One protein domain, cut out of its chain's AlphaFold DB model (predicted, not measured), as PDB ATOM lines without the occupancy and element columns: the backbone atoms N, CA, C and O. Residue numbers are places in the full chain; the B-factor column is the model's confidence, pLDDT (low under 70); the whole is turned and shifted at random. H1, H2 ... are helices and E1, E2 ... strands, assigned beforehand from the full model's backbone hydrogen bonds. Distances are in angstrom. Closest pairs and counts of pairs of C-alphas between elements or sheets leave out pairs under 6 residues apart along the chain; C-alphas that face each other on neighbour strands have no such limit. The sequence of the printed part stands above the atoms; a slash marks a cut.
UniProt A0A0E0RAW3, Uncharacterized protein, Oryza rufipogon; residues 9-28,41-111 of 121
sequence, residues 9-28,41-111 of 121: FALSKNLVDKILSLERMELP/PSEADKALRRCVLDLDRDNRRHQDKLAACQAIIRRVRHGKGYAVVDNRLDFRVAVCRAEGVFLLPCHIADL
ATOM      1  N   PHE A   9      -7.584  55.415   9.378       82.44
ATOM      2  CA  PHE A   9      -8.503  56.534   9.571       82.44
ATOM      3  C   PHE A   9      -8.417  57.085  10.984       82.44
ATOM      4  O   PHE A   9      -8.416  56.324  11.952       82.44
ATOM      5  N   ALA A  10      -8.409  58.413  11.099       87.31
ATOM      6  CA  ALA A  10      -8.660  59.093  12.360       87.31
ATOM      7  C   ALA A  10     -10.164  59.311  12.544       87.31
ATOM      8  O   ALA A  10     -10.807  60.029  11.784       87.31
ATOM      9  N   LEU A  11     -10.714  58.709  13.590       88.81
ATOM     10  CA  LEU A  11     -12.077  58.928  14.042       88.81
ATOM     11  C   LEU A  11     -12.077  60.063  15.065       88.81
ATOM     12  O   LEU A  11     -11.374  60.003  16.080       88.81
ATOM     13  N   SER A  12     -12.879  61.096  14.806       88.12
ATOM     14  CA  SER A  12     -13.096  62.188  15.756       88.12
ATOM     15  C   SER A  12     -13.747  61.668  17.043       88.12
ATOM     16  O   SER A  12     -14.374  60.610  17.049       88.12
ATOM     17  N   LYS A  13     -13.641  62.428  18.142       89.56
ATOM     18  CA  LYS A  13     -14.297  62.070  19.412       89.56
ATOM     19  C   LYS A  13     -15.799  61.813  19.229       89.56
ATOM     20  O   LYS A  13     -16.296  60.809  19.717       89.56
ATOM     21  N   ASN A  14     -16.484  62.683  18.486       87.94
ATOM     22  CA  ASN A  14     -17.916  62.547  18.218       87.94
ATOM     23  C   ASN A  14     -18.230  61.232  17.489       87.94
ATOM     24  O   ASN A  14     -19.123  60.494  17.884       87.94
ATOM     25  N   LEU A  15     -17.449  60.903  16.458       87.88
ATOM     26  CA  LEU A  15     -17.656  59.686  15.682       87.88
ATOM     27  C   LEU A  15     -17.344  58.423  16.497       87.88
ATOM     28  O   LEU A  15     -18.063  57.435  16.398       87.88
ATOM     29  N   VAL A  16     -16.311  58.467  17.345       89.88
ATOM     30  CA  VAL A  16     -16.020  57.407  18.320       89.88
ATOM     31  C   VAL A  16     -17.203  57.200  19.259       89.88
ATOM     32  O   VAL A  16     -17.651  56.066  19.415       89.88
ATOM     33  N   ASP A  17     -17.717  58.272  19.860       90.75
ATOM     34  CA  ASP A  17     -18.823  58.188  20.810       90.75
ATOM     35  C   ASP A  17     -20.094  57.651  20.120       90.75
ATOM     36  O   ASP A  17     -20.698  56.715  20.639       90.75
ATOM     37  N   LYS A  18     -20.415  58.120  18.903       89.25
ATOM     38  CA  LYS A  18     -21.525  57.595  18.086       89.25
ATOM     39  C   LYS A  18     -21.370  56.106  17.764       89.25
ATOM     40  O   LYS A  18     -22.314  55.344  17.930       89.25
ATOM     41  N   ILE A  19     -20.192  55.660  17.312       88.44
ATOM     42  CA  ILE A  19     -19.960  54.238  16.989       88.44
ATOM     43  C   ILE A  19     -20.093  53.370  18.244       88.44
ATOM     44  O   ILE A  19     -20.635  52.267  18.177       88.44
ATOM     45  N   LEU A  20     -19.601  53.849  19.390       90.75
ATOM     46  CA  LEU A  20     -19.714  53.141  20.666       90.75
ATOM     47  C   LEU A  20     -21.145  53.122  21.218       90.75
ATOM     48  O   LEU A  20     -21.464  52.188  21.953       90.75
ATOM     49  N   SER A  21     -21.976  54.108  20.870       89.44
ATOM     50  CA  SER A  21     -23.392  54.177  21.243       89.44
ATOM     51  C   SER A  21     -24.325  53.473  20.257       89.44
ATOM     52  O   SER A  21     -25.528  53.460  20.487       89.44
ATOM     53  N   LEU A  22     -23.814  52.921  19.149       85.12
ATOM     54  CA  LEU A  22     -24.638  52.127  18.241       85.12
ATOM     55  C   LEU A  22     -25.133  50.876  18.969       85.12
ATOM     56  O   LEU A  22     -24.350  49.980  19.304       85.12
ATOM     57  N   GLU A  23     -26.441  50.829  19.186       76.19
ATOM     58  CA  GLU A  23     -27.128  49.668  19.728       76.19
ATOM     59  C   GLU A  23     -27.353  48.609  18.649       76.19
ATOM     60  O   GLU A  23     -27.283  48.860  17.438       76.19
ATOM     61  N   ARG A  24     -27.619  47.384  19.101       66.50
ATOM     62  CA  ARG A  24     -28.072  46.319  18.213       66.50
ATOM     63  C   ARG A  24     -29.438  46.712  17.663       66.50
ATOM     64  O   ARG A  24     -30.417  46.729  18.394       66.50
ATOM     65  N   MET A  25     -29.491  47.002  16.367       59.75
ATOM     66  CA  MET A  25     -30.763  47.125  15.671       59.75
ATOM     67  C   MET A  25     -31.294  45.715  15.420       59.75
ATOM     68  O   MET A  25     -30.780  45.004  14.547       59.75
ATOM     69  N   GLU A  26     -32.264  45.296  16.229       56.56
ATOM     70  CA  GLU A  26     -33.078  44.121  15.938       56.56
ATOM     71  C   GLU A  26     -33.913  44.438  14.695       56.56
ATOM     72  O   GLU A  26     -34.613  45.451  14.640       56.56
ATOM     73  N   LEU A  27     -33.760  43.625  13.648       57.19
ATOM     74  CA  LEU A  27     -34.665  43.711  12.509       57.19
ATOM     75  C   LEU A  27     -36.020  43.130  12.929       57.19
ATOM     76  O   LEU A  27     -36.041  42.193  13.730       57.19
ATOM     77  N   PRO A  28     -37.136  43.653  12.390       58.53
ATOM     78  CA  PRO A  28     -38.441  43.036  12.590       58.53
ATOM     79  C   PRO A  28     -38.384  41.553  12.205       58.53
ATOM     80  O   PRO A  28     -37.754  41.193  11.202       58.53
ATOM     81  N   PRO A  41     -48.731  31.362  -0.702       75.50
ATOM     82  CA  PRO A  41     -48.140  32.691  -0.830       75.50
ATOM     83  C   PRO A  41     -47.887  33.038  -2.299       75.50
ATOM     84  O   PRO A  41     -47.493  32.176  -3.096       75.50
ATOM     85  N   SER A  42     -48.073  34.311  -2.651       80.25
ATOM     86  CA  SER A  42     -47.761  34.797  -3.995       80.25
ATOM     87  C   SER A  42     -46.251  34.732  -4.265       80.25
ATOM     88  O   SER A  42     -45.435  34.682  -3.342       80.25
ATOM     89  N   GLU A  43     -45.836  34.765  -5.534       82.88
ATOM     90  CA  GLU A  43     -44.405  34.864  -5.872       82.88
ATOM     91  C   GLU A  43     -43.762  36.147  -5.312       82.88
ATOM     92  O   GLU A  43     -42.592  36.133  -4.931       82.88
ATOM     93  N   ALA A  44     -44.537  37.231  -5.178       78.12
ATOM     94  CA  ALA A  44     -44.089  38.462  -4.533       78.12
ATOM     95  C   ALA A  44     -43.821  38.252  -3.034       78.12
ATOM     96  O   ALA A  44     -42.782  38.686  -2.538       78.12
ATOM     97  N   ASP A  45     -44.687  37.515  -2.334       76.31
ATOM     98  CA  ASP A  45     -44.493  37.189  -0.914       76.31
ATOM     99  C   ASP A  45     -43.278  36.280  -0.714       76.31
ATOM    100  O   ASP A  45     -42.488  36.477   0.209       76.31
ATOM    101  N   LYS A  46     -43.077  35.299  -1.604       78.31
ATOM    102  CA  LYS A  46     -41.889  34.431  -1.582       78.31
ATOM    103  C   LYS A  46     -40.601  35.225  -1.818       78.31
ATOM    104  O   LYS A  46     -39.597  34.963  -1.151       78.31
ATOM    105  N   ALA A  47     -40.618  36.182  -2.746       78.94
ATOM    106  CA  ALA A  47     -39.483  37.060  -3.014       78.94
ATOM    107  C   ALA A  47     -39.195  37.981  -1.820       78.94
ATOM    108  O   ALA A  47     -38.048  38.064  -1.380       78.94
ATOM    109  N   LEU A  48     -40.230  38.591  -1.236       77.88
ATOM    110  CA  LEU A  48     -40.105  39.432  -0.050       77.88
ATOM    111  C   LEU A  48     -39.547  38.641   1.141       77.88
ATOM    112  O   LEU A  48     -38.586  39.090   1.761       77.88
ATOM    113  N   ARG A  49     -40.063  37.428   1.403       74.94
ATOM    114  CA  ARG A  49     -39.527  36.509   2.431       74.94
ATOM    115  C   ARG A  49     -38.031  36.280   2.248       74.94
ATOM    116  O   ARG A  49     -37.272  36.377   3.208       74.94
ATOM    117  N   ARG A  50     -37.598  35.995   1.016       77.81
ATOM    118  CA  ARG A  50     -36.183  35.766   0.705       77.81
ATOM    119  C   ARG A  50     -35.340  37.015   0.958       77.81
ATOM    120  O   ARG A  50     -34.330  36.916   1.643       77.81
ATOM    121  N   CYS A  51     -35.791  38.180   0.492       73.88
ATOM    122  CA  CYS A  51     -35.105  39.449   0.735       73.88
ATOM    123  C   CYS A  51     -34.962  39.763   2.229       73.88
ATOM    124  O   CYS A  51     -33.892  40.186   2.657       73.88
ATOM    125  N   VAL A  52     -36.007  39.538   3.031       72.50
ATOM    126  CA  VAL A  52     -35.959  39.757   4.484       72.50
ATOM    127  C   VAL A  52     -34.984  38.784   5.155       72.50
ATOM    128  O   VAL A  52     -34.188  39.210   5.987       72.50
ATOM    129  N   LEU A  53     -35.002  37.499   4.787       74.94
ATOM    130  CA  LEU A  53     -34.075  36.500   5.335       74.94
ATOM    131  C   LEU A  53     -32.613  36.806   4.983       74.94
ATOM    132  O   LEU A  53     -31.735  36.684   5.840       74.94
ATOM    133  N   ASP A  54     -32.352  37.222   3.745       74.00
ATOM    134  CA  ASP A  54     -31.017  37.629   3.307       74.00
ATOM    135  C   ASP A  54     -30.556  38.883   4.064       74.00
ATOM    136  O   ASP A  54     -29.427  38.928   4.559       74.00
ATOM    137  N   LEU A  55     -31.451  39.860   4.253       68.19
ATOM    138  CA  LEU A  55     -31.175  41.066   5.031       68.19
ATOM    139  C   LEU A  55     -30.903  40.753   6.510       68.19
ATOM    140  O   LEU A  55     -29.982  41.333   7.083       68.19
ATOM    141  N   ASP A  56     -31.649  39.829   7.125       70.44
ATOM    142  CA  ASP A  56     -31.409  39.391   8.506       70.44
ATOM    143  C   ASP A  56     -30.051  38.696   8.643       70.44
ATOM    144  O   ASP A  56     -29.248  39.034   9.519       70.44
ATOM    145  N   ARG A  57     -29.732  37.782   7.722       72.06
ATOM    146  CA  ARG A  57     -28.436  37.096   7.694       72.06
ATOM    147  C   ARG A  57     -27.278  38.081   7.550       72.06
ATOM    148  O   ARG A  57     -26.288  37.981   8.283       72.06
ATOM    149  N   ASP A  58     -27.400  39.033   6.632       68.44
ATOM    150  CA  ASP A  58     -26.401  40.076   6.446       68.44
ATOM    151  C   ASP A  58     -26.313  40.978   7.672       68.44
ATOM    152  O   ASP A  58     -25.208  41.304   8.109       68.44
ATOM    153  N   ASN A  59     -27.436  41.351   8.284       68.81
ATOM    154  CA  ASN A  59     -27.416  42.196   9.466       68.81
ATOM    155  C   ASN A  59     -26.717  41.504  10.638       68.81
ATOM    156  O   ASN A  59     -25.833  42.115  11.236       68.81
ATOM    157  N   ARG A  60     -27.000  40.221  10.903       70.31
ATOM    158  CA  ARG A  60     -26.287  39.431  11.926       70.31
ATOM    159  C   ARG A  60     -24.781  39.399  11.667       70.31
ATOM    160  O   ARG A  60     -23.990  39.717  12.553       70.31
ATOM    161  N   ARG A  61     -24.365  39.124  10.424       71.88
ATOM    162  CA  ARG A  61     -22.943  39.124  10.033       71.88
ATOM    163  C   ARG A  61     -22.274  40.481  10.270       71.88
ATOM    164  O   ARG A  61     -21.112  40.541  10.675       71.88
ATOM    165  N   HIS A  62     -22.977  41.579  10.000       69.50
ATOM    166  CA  HIS A  62     -22.460  42.931  10.215       69.50
ATOM    167  C   HIS A  62     -22.530  43.377  11.684       69.50
ATOM    168  O   HIS A  62     -21.710  44.196  12.097       69.50
ATOM    169  N   GLN A  63     -23.442  42.833  12.492       72.62
ATOM    170  CA  GLN A  63     -23.503  43.083  13.935       72.62
ATOM    171  C   GLN A  63     -22.266  42.535  14.658       72.62
ATOM    172  O   GLN A  63     -21.668  43.261  15.453       72.62
ATOM    173  N   ASP A  64     -21.822  41.315  14.339       75.25
ATOM    174  CA  ASP A  64     -20.590  40.747  14.914       75.25
ATOM    175  C   ASP A  64     -19.369  41.621  14.592       75.25
ATOM    176  O   ASP A  64     -18.517  41.899  15.442       75.25
ATOM    177  N   LYS A  65     -19.322  42.136  13.360       81.81
ATOM    178  CA  LYS A  65     -18.283  43.064  12.907       81.81
ATOM    179  C   LYS A  65     -18.346  44.411  13.629       81.81
ATOM    180  O   LYS A  65     -17.300  44.942  13.996       81.81
ATOM    181  N   LEU A  66     -19.542  44.947  13.880       84.88
ATOM    182  CA  LEU A  66     -19.715  46.190  14.636       84.88
ATOM    183  C   LEU A  66     -19.223  46.033  16.080       84.88
ATOM    184  O   LEU A  66     -18.486  46.893  16.566       84.88
ATOM    185  N   ALA A  67     -19.554  44.921  16.740       86.38
ATOM    186  CA  ALA A  67     -19.069  44.625  18.087       86.38
ATOM    187  C   ALA A  67     -17.532  44.545  18.130       86.38
ATOM    188  O   ALA A  67     -16.900  45.123  19.020       86.38
ATOM    189  N   ALA A  68     -16.915  43.909  17.127       89.12
ATOM    190  CA  ALA A  68     -15.461  43.878  16.983       89.12
ATOM    191  C   ALA A  68     -14.862  45.284  16.782       89.12
ATOM    192  O   ALA A  68     -13.881  45.634  17.442       89.12
ATOM    193  N   CYS A  69     -15.467  46.126  15.936       90.31
ATOM    194  CA  CYS A  69     -15.053  47.521  15.757       90.31
ATOM    195  C   CYS A  69     -15.131  48.315  17.068       90.31
ATOM    196  O   CYS A  69     -14.176  49.008  17.420       90.31
ATOM    197  N   GLN A  70     -16.225  48.185  17.823       92.12
ATOM    198  CA  GLN A  70     -16.384  48.844  19.119       92.12
ATOM    199  C   GLN A  70     -15.335  48.364  20.135       92.12
ATOM    200  O   GLN A  70     -14.771  49.180  20.863       92.12
ATOM    201  N   ALA A  71     -15.029  47.064  20.178       92.75
ATOM    202  CA  ALA A  71     -13.979  46.517  21.040       92.75
ATOM    203  C   ALA A  71     -12.592  47.087  20.695       92.75
ATOM    204  O   ALA A  71     -11.857  47.507  21.591       92.75
ATOM    205  N   ILE A  72     -12.256  47.174  19.403       93.62
ATOM    206  CA  ILE A  72     -11.005  47.794  18.947       93.62
ATOM    207  C   ILE A  72     -10.971  49.270  19.346       93.62
ATOM    208  O   ILE A  72      -9.986  49.701  19.940       93.62
ATOM    209  N   ILE A  73     -12.040  50.030  19.086       92.75
ATOM    210  CA  ILE A  73     -12.124  51.452  19.446       92.75
ATOM    211  C   ILE A  73     -11.914  51.639  20.947       92.75
ATOM    212  O   ILE A  73     -11.098  52.470  21.326       92.75
ATOM    213  N   ARG A  74     -12.562  50.844  21.809       92.81
ATOM    214  CA  ARG A  74     -12.352  50.921  23.268       92.81
ATOM    215  C   ARG A  74     -10.886  50.718  23.661       92.81
ATOM    216  O   ARG A  74     -10.427  51.361  24.597       92.81
ATOM    217  N   ARG A  75     -10.150  49.872  22.933       93.12
ATOM    218  CA  ARG A  75      -8.726  49.602  23.177       93.12
ATOM    219  C   ARG A  75      -7.801  50.702  22.653       93.12
ATOM    220  O   ARG A  75      -6.798  50.992  23.297       93.12
ATOM    221  N   VAL A  76      -8.090  51.268  21.481       90.94
ATOM    222  CA  VAL A  76      -7.197  52.230  20.800       90.94
ATOM    223  C   VAL A  76      -7.604  53.693  21.001       90.94
ATOM    224  O   VAL A  76      -6.904  54.593  20.537       90.94
ATOM    225  N   ARG A  77      -8.737  53.948  21.671       89.31
ATOM    226  CA  ARG A  77      -9.215  55.294  21.996       89.31
ATOM    227  C   ARG A  77      -8.180  56.005  22.857       89.31
ATOM    228  O   ARG A  77      -7.843  55.574  23.955       89.31
ATOM    229  N   HIS A  78      -7.718  57.142  22.364       87.94
ATOM    230  CA  HIS A  78      -6.824  58.020  23.096       87.94
ATOM    231  C   HIS A  78      -7.579  58.740  24.224       87.94
ATOM    232  O   HIS A  78      -8.774  59.005  24.098       87.94
ATOM    233  N   GLY A  79      -6.893  59.175  25.289       85.00
ATOM    234  CA  GLY A  79      -7.523  59.870  26.428       85.00
ATOM    235  C   GLY A  79      -8.280  61.163  26.070       85.00
ATOM    236  O   GLY A  79      -9.145  61.608  26.814       85.00
ATOM    237  N   LYS A  80      -8.011  61.745  24.891       84.56
ATOM    238  CA  LYS A  80      -8.748  62.903  24.337       84.56
ATOM    239  C   LYS A  80     -10.023  62.523  23.565       84.56
ATOM    240  O   LYS A  80     -10.757  63.400  23.122       84.56
ATOM    241  N   GLY A  81     -10.283  61.233  23.385       85.62
ATOM    242  CA  GLY A  81     -11.527  60.702  22.841       85.62
ATOM    243  C   GLY A  81     -11.497  60.251  21.380       85.62
ATOM    244  O   GLY A  81     -12.428  59.564  20.984       85.62
ATOM    245  N   TYR A  82     -10.462  60.584  20.604       88.69
ATOM    246  CA  TYR A  82     -10.295  60.125  19.216       88.69
ATOM    247  C   TYR A  82      -9.692  58.714  19.140       88.69
ATOM    248  O   TYR A  82      -9.095  58.232  20.105       88.69
ATOM    249  N   ALA A  83      -9.802  58.069  17.978       90.75
ATOM    250  CA  ALA A  83      -9.208  56.759  17.705       90.75
ATOM    251  C   ALA A  83      -8.580  56.734  16.306       90.75
ATOM    252  O   ALA A  83      -9.102  57.364  15.393       90.75
ATOM    253  N   VAL A  84      -7.480  55.998  16.131       89.44
ATOM    254  CA  VAL A  84      -6.903  55.723  14.806       89.44
ATOM    255  C   VAL A  84      -7.051  54.233  14.522       89.44
ATOM    256  O   VAL A  84      -6.515  53.409  15.263       89.44
ATOM    257  N   VAL A  85      -7.800  53.890  13.479       89.31
ATOM    258  CA  VAL A  85      -8.178  52.508  13.138       89.31
ATOM    259  C   VAL A  85      -7.757  52.169  11.717       89.31
ATOM    260  O   VAL A  85      -7.553  53.063  10.902       89.31
ATOM    261  N   ASP A  86      -7.626  50.884  11.403       88.12
ATOM    262  CA  ASP A  86      -7.311  50.462  10.038       88.12
ATOM    263  C   ASP A  86      -8.481  50.777   9.092       88.12
ATOM    264  O   ASP A  86      -9.650  50.600   9.451       88.12
ATOM    265  N   ASN A  87      -8.175  51.209   7.867       84.31
ATOM    266  CA  ASN A  87      -9.149  51.430   6.797       84.31
ATOM    267  C   ASN A  87      -9.658  50.081   6.265       84.31
ATOM    268  O   ASN A  87      -9.285  49.608   5.193       84.31
ATOM    269  N   ARG A  88     -10.504  49.432   7.064       84.62
ATOM    270  CA  ARG A  88     -11.197  48.192   6.723       84.62
ATOM    271  C   ARG A  88     -12.663  48.476   6.446       84.62
ATOM    272  O   ARG A  88     -13.253  49.366   7.056       84.62
ATOM    273  N   LEU A  89     -13.269  47.652   5.592       80.19
ATOM    274  CA  LEU A  89     -14.692  47.740   5.253       80.19
ATOM    275  C   LEU A  89     -15.589  47.820   6.496       80.19
ATOM    276  O   LEU A  89     -16.484  48.656   6.557       80.19
ATOM    277  N   ASP A  90     -15.292  47.011   7.512       82.88
ATOM    278  CA  ASP A  90     -16.068  46.945   8.753       82.88
ATOM    279  C   ASP A  90     -16.118  48.310   9.476       82.88
ATOM    280  O   ASP A  90     -17.184  48.744   9.916       82.88
ATOM    281  N   PHE A  91     -14.996  49.043   9.517       84.81
ATOM    282  CA  PHE A  91     -14.944  50.384  10.107       84.81
ATOM    283  C   PHE A  91     -15.679  51.420   9.266       84.81
ATOM    284  O   PHE A  91     -16.347  52.285   9.821       84.81
ATOM    285  N   ARG A  92     -15.610  51.326   7.937       82.12
ATOM    286  CA  ARG A  92     -16.349  52.230   7.043       82.12
ATOM    287  C   ARG A  92     -17.851  52.072   7.217       82.12
ATOM    288  O   ARG A  92     -18.561  53.065   7.320       82.12
ATOM    289  N   VAL A  93     -18.320  50.828   7.302       78.94
ATOM    290  CA  VAL A  93     -19.727  50.513   7.570       78.94
ATOM    291  C   VAL A  93     -20.135  51.033   8.949       78.94
ATOM    292  O   VAL A  93     -21.196  51.642   9.067       78.94
ATOM    293  N   ALA A  94     -19.298  50.864   9.978       83.12
ATOM    294  CA  ALA A  94     -19.565  51.413  11.309       83.12
ATOM    295  C   ALA A  94     -19.678  52.949  11.297       83.12
ATOM    296  O   ALA A  94     -20.586  53.492  11.920       83.12
ATOM    297  N   VAL A  95     -18.810  53.642  10.550       84.25
ATOM    298  CA  VAL A  95     -18.876  55.100  10.357       84.25
ATOM    299  C   VAL A  95     -20.157  55.510   9.636       84.25
ATOM    300  O   VAL A  95     -20.853  56.400  10.110       84.25
ATOM    301  N   CYS A  96     -20.513  54.837   8.539       78.81
ATOM    302  CA  CYS A  96     -21.744  55.131   7.802       78.81
ATOM    303  C   CYS A  96     -22.978  54.950   8.694       78.81
ATOM    304  O   CYS A  96     -23.819  55.840   8.758       78.81
ATOM    305  N   ARG A  97     -23.040  53.853   9.462       78.12
ATOM    306  CA  ARG A  97     -24.112  53.612  10.442       78.12
ATOM    307  C   ARG A  97     -24.165  54.697  11.521       78.12
ATOM    308  O   ARG A  97     -25.245  55.174  11.841       78.12
ATOM    309  N   ALA A  98     -23.016  55.103  12.061       82.75
ATOM    310  CA  ALA A  98     -22.929  56.158  13.072       82.75
ATOM    311  C   ALA A  98     -23.383  57.531  12.544       82.75
ATOM    312  O   ALA A  98     -23.938  58.327  13.297       82.75
ATOM    313  N   GLU A  99     -23.184  57.800  11.255       79.00
ATOM    314  CA  GLU A  99     -23.678  59.006  10.581       79.00
ATOM    315  C   GLU A  99     -25.118  58.863  10.047       79.00
ATOM    316  O   GLU A  99     -25.609  59.752   9.359       79.00
ATOM    317  N   GLY A 100     -25.820  57.769  10.371       67.75
ATOM    318  CA  GLY A 100     -27.206  57.546   9.944       67.75
ATOM    319  C   GLY A 100     -27.359  57.196   8.460       67.75
ATOM    320  O   GLY A 100     -28.465  57.229   7.925       67.75
ATOM    321  N   VAL A 101     -26.265  56.846   7.782       66.44
ATOM    322  CA  VAL A 101     -26.266  56.409   6.385       66.44
ATOM    323  C   VAL A 101     -26.540  54.904   6.345       66.44
ATOM    324  O   VAL A 101     -25.652  54.075   6.572       66.44
ATOM    325  N   PHE A 102     -27.789  54.545   6.053       59.16
ATOM    326  CA  PHE A 102     -28.208  53.158   5.862       59.16
ATOM    327  C   PHE A 102     -27.861  52.700   4.448       59.16
ATOM    328  O   PHE A 102     -28.502  53.069   3.466       59.16
ATOM    329  N   LEU A 103     -26.813  51.892   4.344       54.84
ATOM    330  CA  LEU A 103     -26.362  51.340   3.075       54.84
ATOM    331  C   LEU A 103     -27.018  49.985   2.855       54.84
ATOM    332  O   LEU A 103     -26.820  49.059   3.642       54.84
ATOM    333  N   LEU A 104     -27.769  49.867   1.763       49.69
ATOM    334  CA  LEU A 104     -28.124  48.567   1.206       49.69
ATOM    335  C   LEU A 104     -26.833  47.840   0.780       49.69
ATOM    336  O   LEU A 104     -25.875  48.510   0.383       49.69
ATOM    337  N   PRO A 105     -26.782  46.493   0.824       47.19
ATOM    338  CA  PRO A 105     -25.590  45.718   0.461       47.19
ATOM    339  C   PRO A 105     -24.975  46.091  -0.899       47.19
ATOM    340  O   PRO A 105     -23.755  46.065  -1.044       47.19
ATOM    341  N   CYS A 106     -25.792  46.516  -1.869       45.47
ATOM    342  CA  CYS A 106     -25.345  47.008  -3.175       45.47
ATOM    343  C   CYS A 106     -24.562  48.333  -3.105       45.47
ATOM    344  O   CYS A 106     -23.609  48.511  -3.854       45.47
ATOM    345  N   HIS A 107     -24.890  49.231  -2.174       48.88
ATOM    346  CA  HIS A 107     -24.231  50.535  -2.022       48.88
ATOM    347  C   HIS A 107     -22.874  50.445  -1.306       48.88
ATOM    348  O   HIS A 107     -22.113  51.409  -1.284       48.88
ATOM    349  N   ILE A 108     -22.557  49.294  -0.702       49.81
ATOM    350  CA  ILE A 108     -21.287  49.066  -0.000       49.81
ATOM    351  C   ILE A 108     -20.131  48.884  -0.999       49.81
ATOM    352  O   ILE A 108     -19.004  49.282  -0.699       49.81
ATOM    353  N   ALA A 109     -20.403  48.324  -2.184       46.97
ATOM    354  CA  ALA A 109     -19.404  48.115  -3.235       46.97
ATOM    355  C   ALA A 109     -18.911  49.436  -3.858       46.97
ATOM    356  O   ALA A 109     -17.729  49.555  -4.169       46.97
ATOM    357  N   ASP A 110     -19.784  50.444  -3.947       46.00
ATOM    358  CA  ASP A 110     -19.476  51.749  -4.554       46.00
ATOM    359  C   ASP A 110     -18.827  52.737  -3.578       46.00
ATOM    360  O   ASP A 110     -18.379  53.824  -3.946       46.00
ATOM    361  N   LEU A 111     -18.744  52.371  -2.302       49.12
ATOM    362  CA  LEU A 111     -18.369  53.292  -1.245       49.12
ATOM    363  C   LEU A 111     -16.868  53.427  -1.029       49.12
ATOM    364  O   LEU A 111     -16.476  53.720   0.092       49.12
TER     365      LEU A 111
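AT A GLANCE: This is residues 9 to 28 and 41 to 111 of the 121 residues of an uncharacterized protein of Oryza rufipogon (UniProt A0A0E0RAW3). One long helix, H2, makes the long axis, and the shorter parts gather along the last part of its length: H1 and H3 pack across it at steep angles, and a small two-stranded sheet of E1 and E2 sits by its last turns. At the other end residues 42 to 48 stick out free, while little H4 lies near H3. The printed part has 91 residues, in the order E1 H1 H2 E2 H3 H4, mostly helix, with the sheet antiparallel. It is a loose rod of 56 by 25 by 18 A, with a radius of gyration of the C-alphas of 15.5 A.

IN THESE COORDINATES: E1 is residues 9 to 11, beginning at C-alpha 9 (-8.503, 56.534, 9.571). H1 is residues 13 to 20, 10.5 A long. H2, residues 43 to 76, runs 49.0 A from C-alpha 43 (-44.405, 34.864, -5.872). E2 is residues 83 to 86, 10.1 A, H3 residues 89 to 98, 14.1 A, and H4 residues 105 to 109, ending at C-alpha 109 (-19.404, 48.115, -3.235).

HOW THE PARTS SIT: E1 and E2 are antiparallel, with N 9 and O 85 at 2.8 A. H2 touches H1 with residues 70 to 73 alone, closest C-alphas Gln 70 and Leu 20 at 5.7 A, a steep tilt of 53 degrees, opposite ways. H2 touches H3 with residues 62 to 69 alone, closest C-alphas Lys 65 and Asp 90 at 6.1 A, about perpendicular at 83 degrees. H1 touches H3, closest C-alphas Ile 19 and Ala 98 at 5.3 A, about perpendicular at 78 degrees. H3 and H4 are close but not clearly touching, closest C-alphas Val 93 and Ile 108 at 7.9 A. Every O i to N i+4 pair is within hydrogen-bond range in H1 and H3, 29 of 30 in H2, and 0 of 1 in H4, where 1 of 2 O i to N i+3 pairs is.

THE WHOLE: The C-alphas farthest apart, of Ser 42 and Gly 79, are 56.3 A apart. Residues 29 to 40 are not printed; C-alphas 28 and 41 are 19.5 A apart across the cut. Of the links printed whole, none is long. Confidence is low at 21 residues, among them 24 to 28 and 100 to 111.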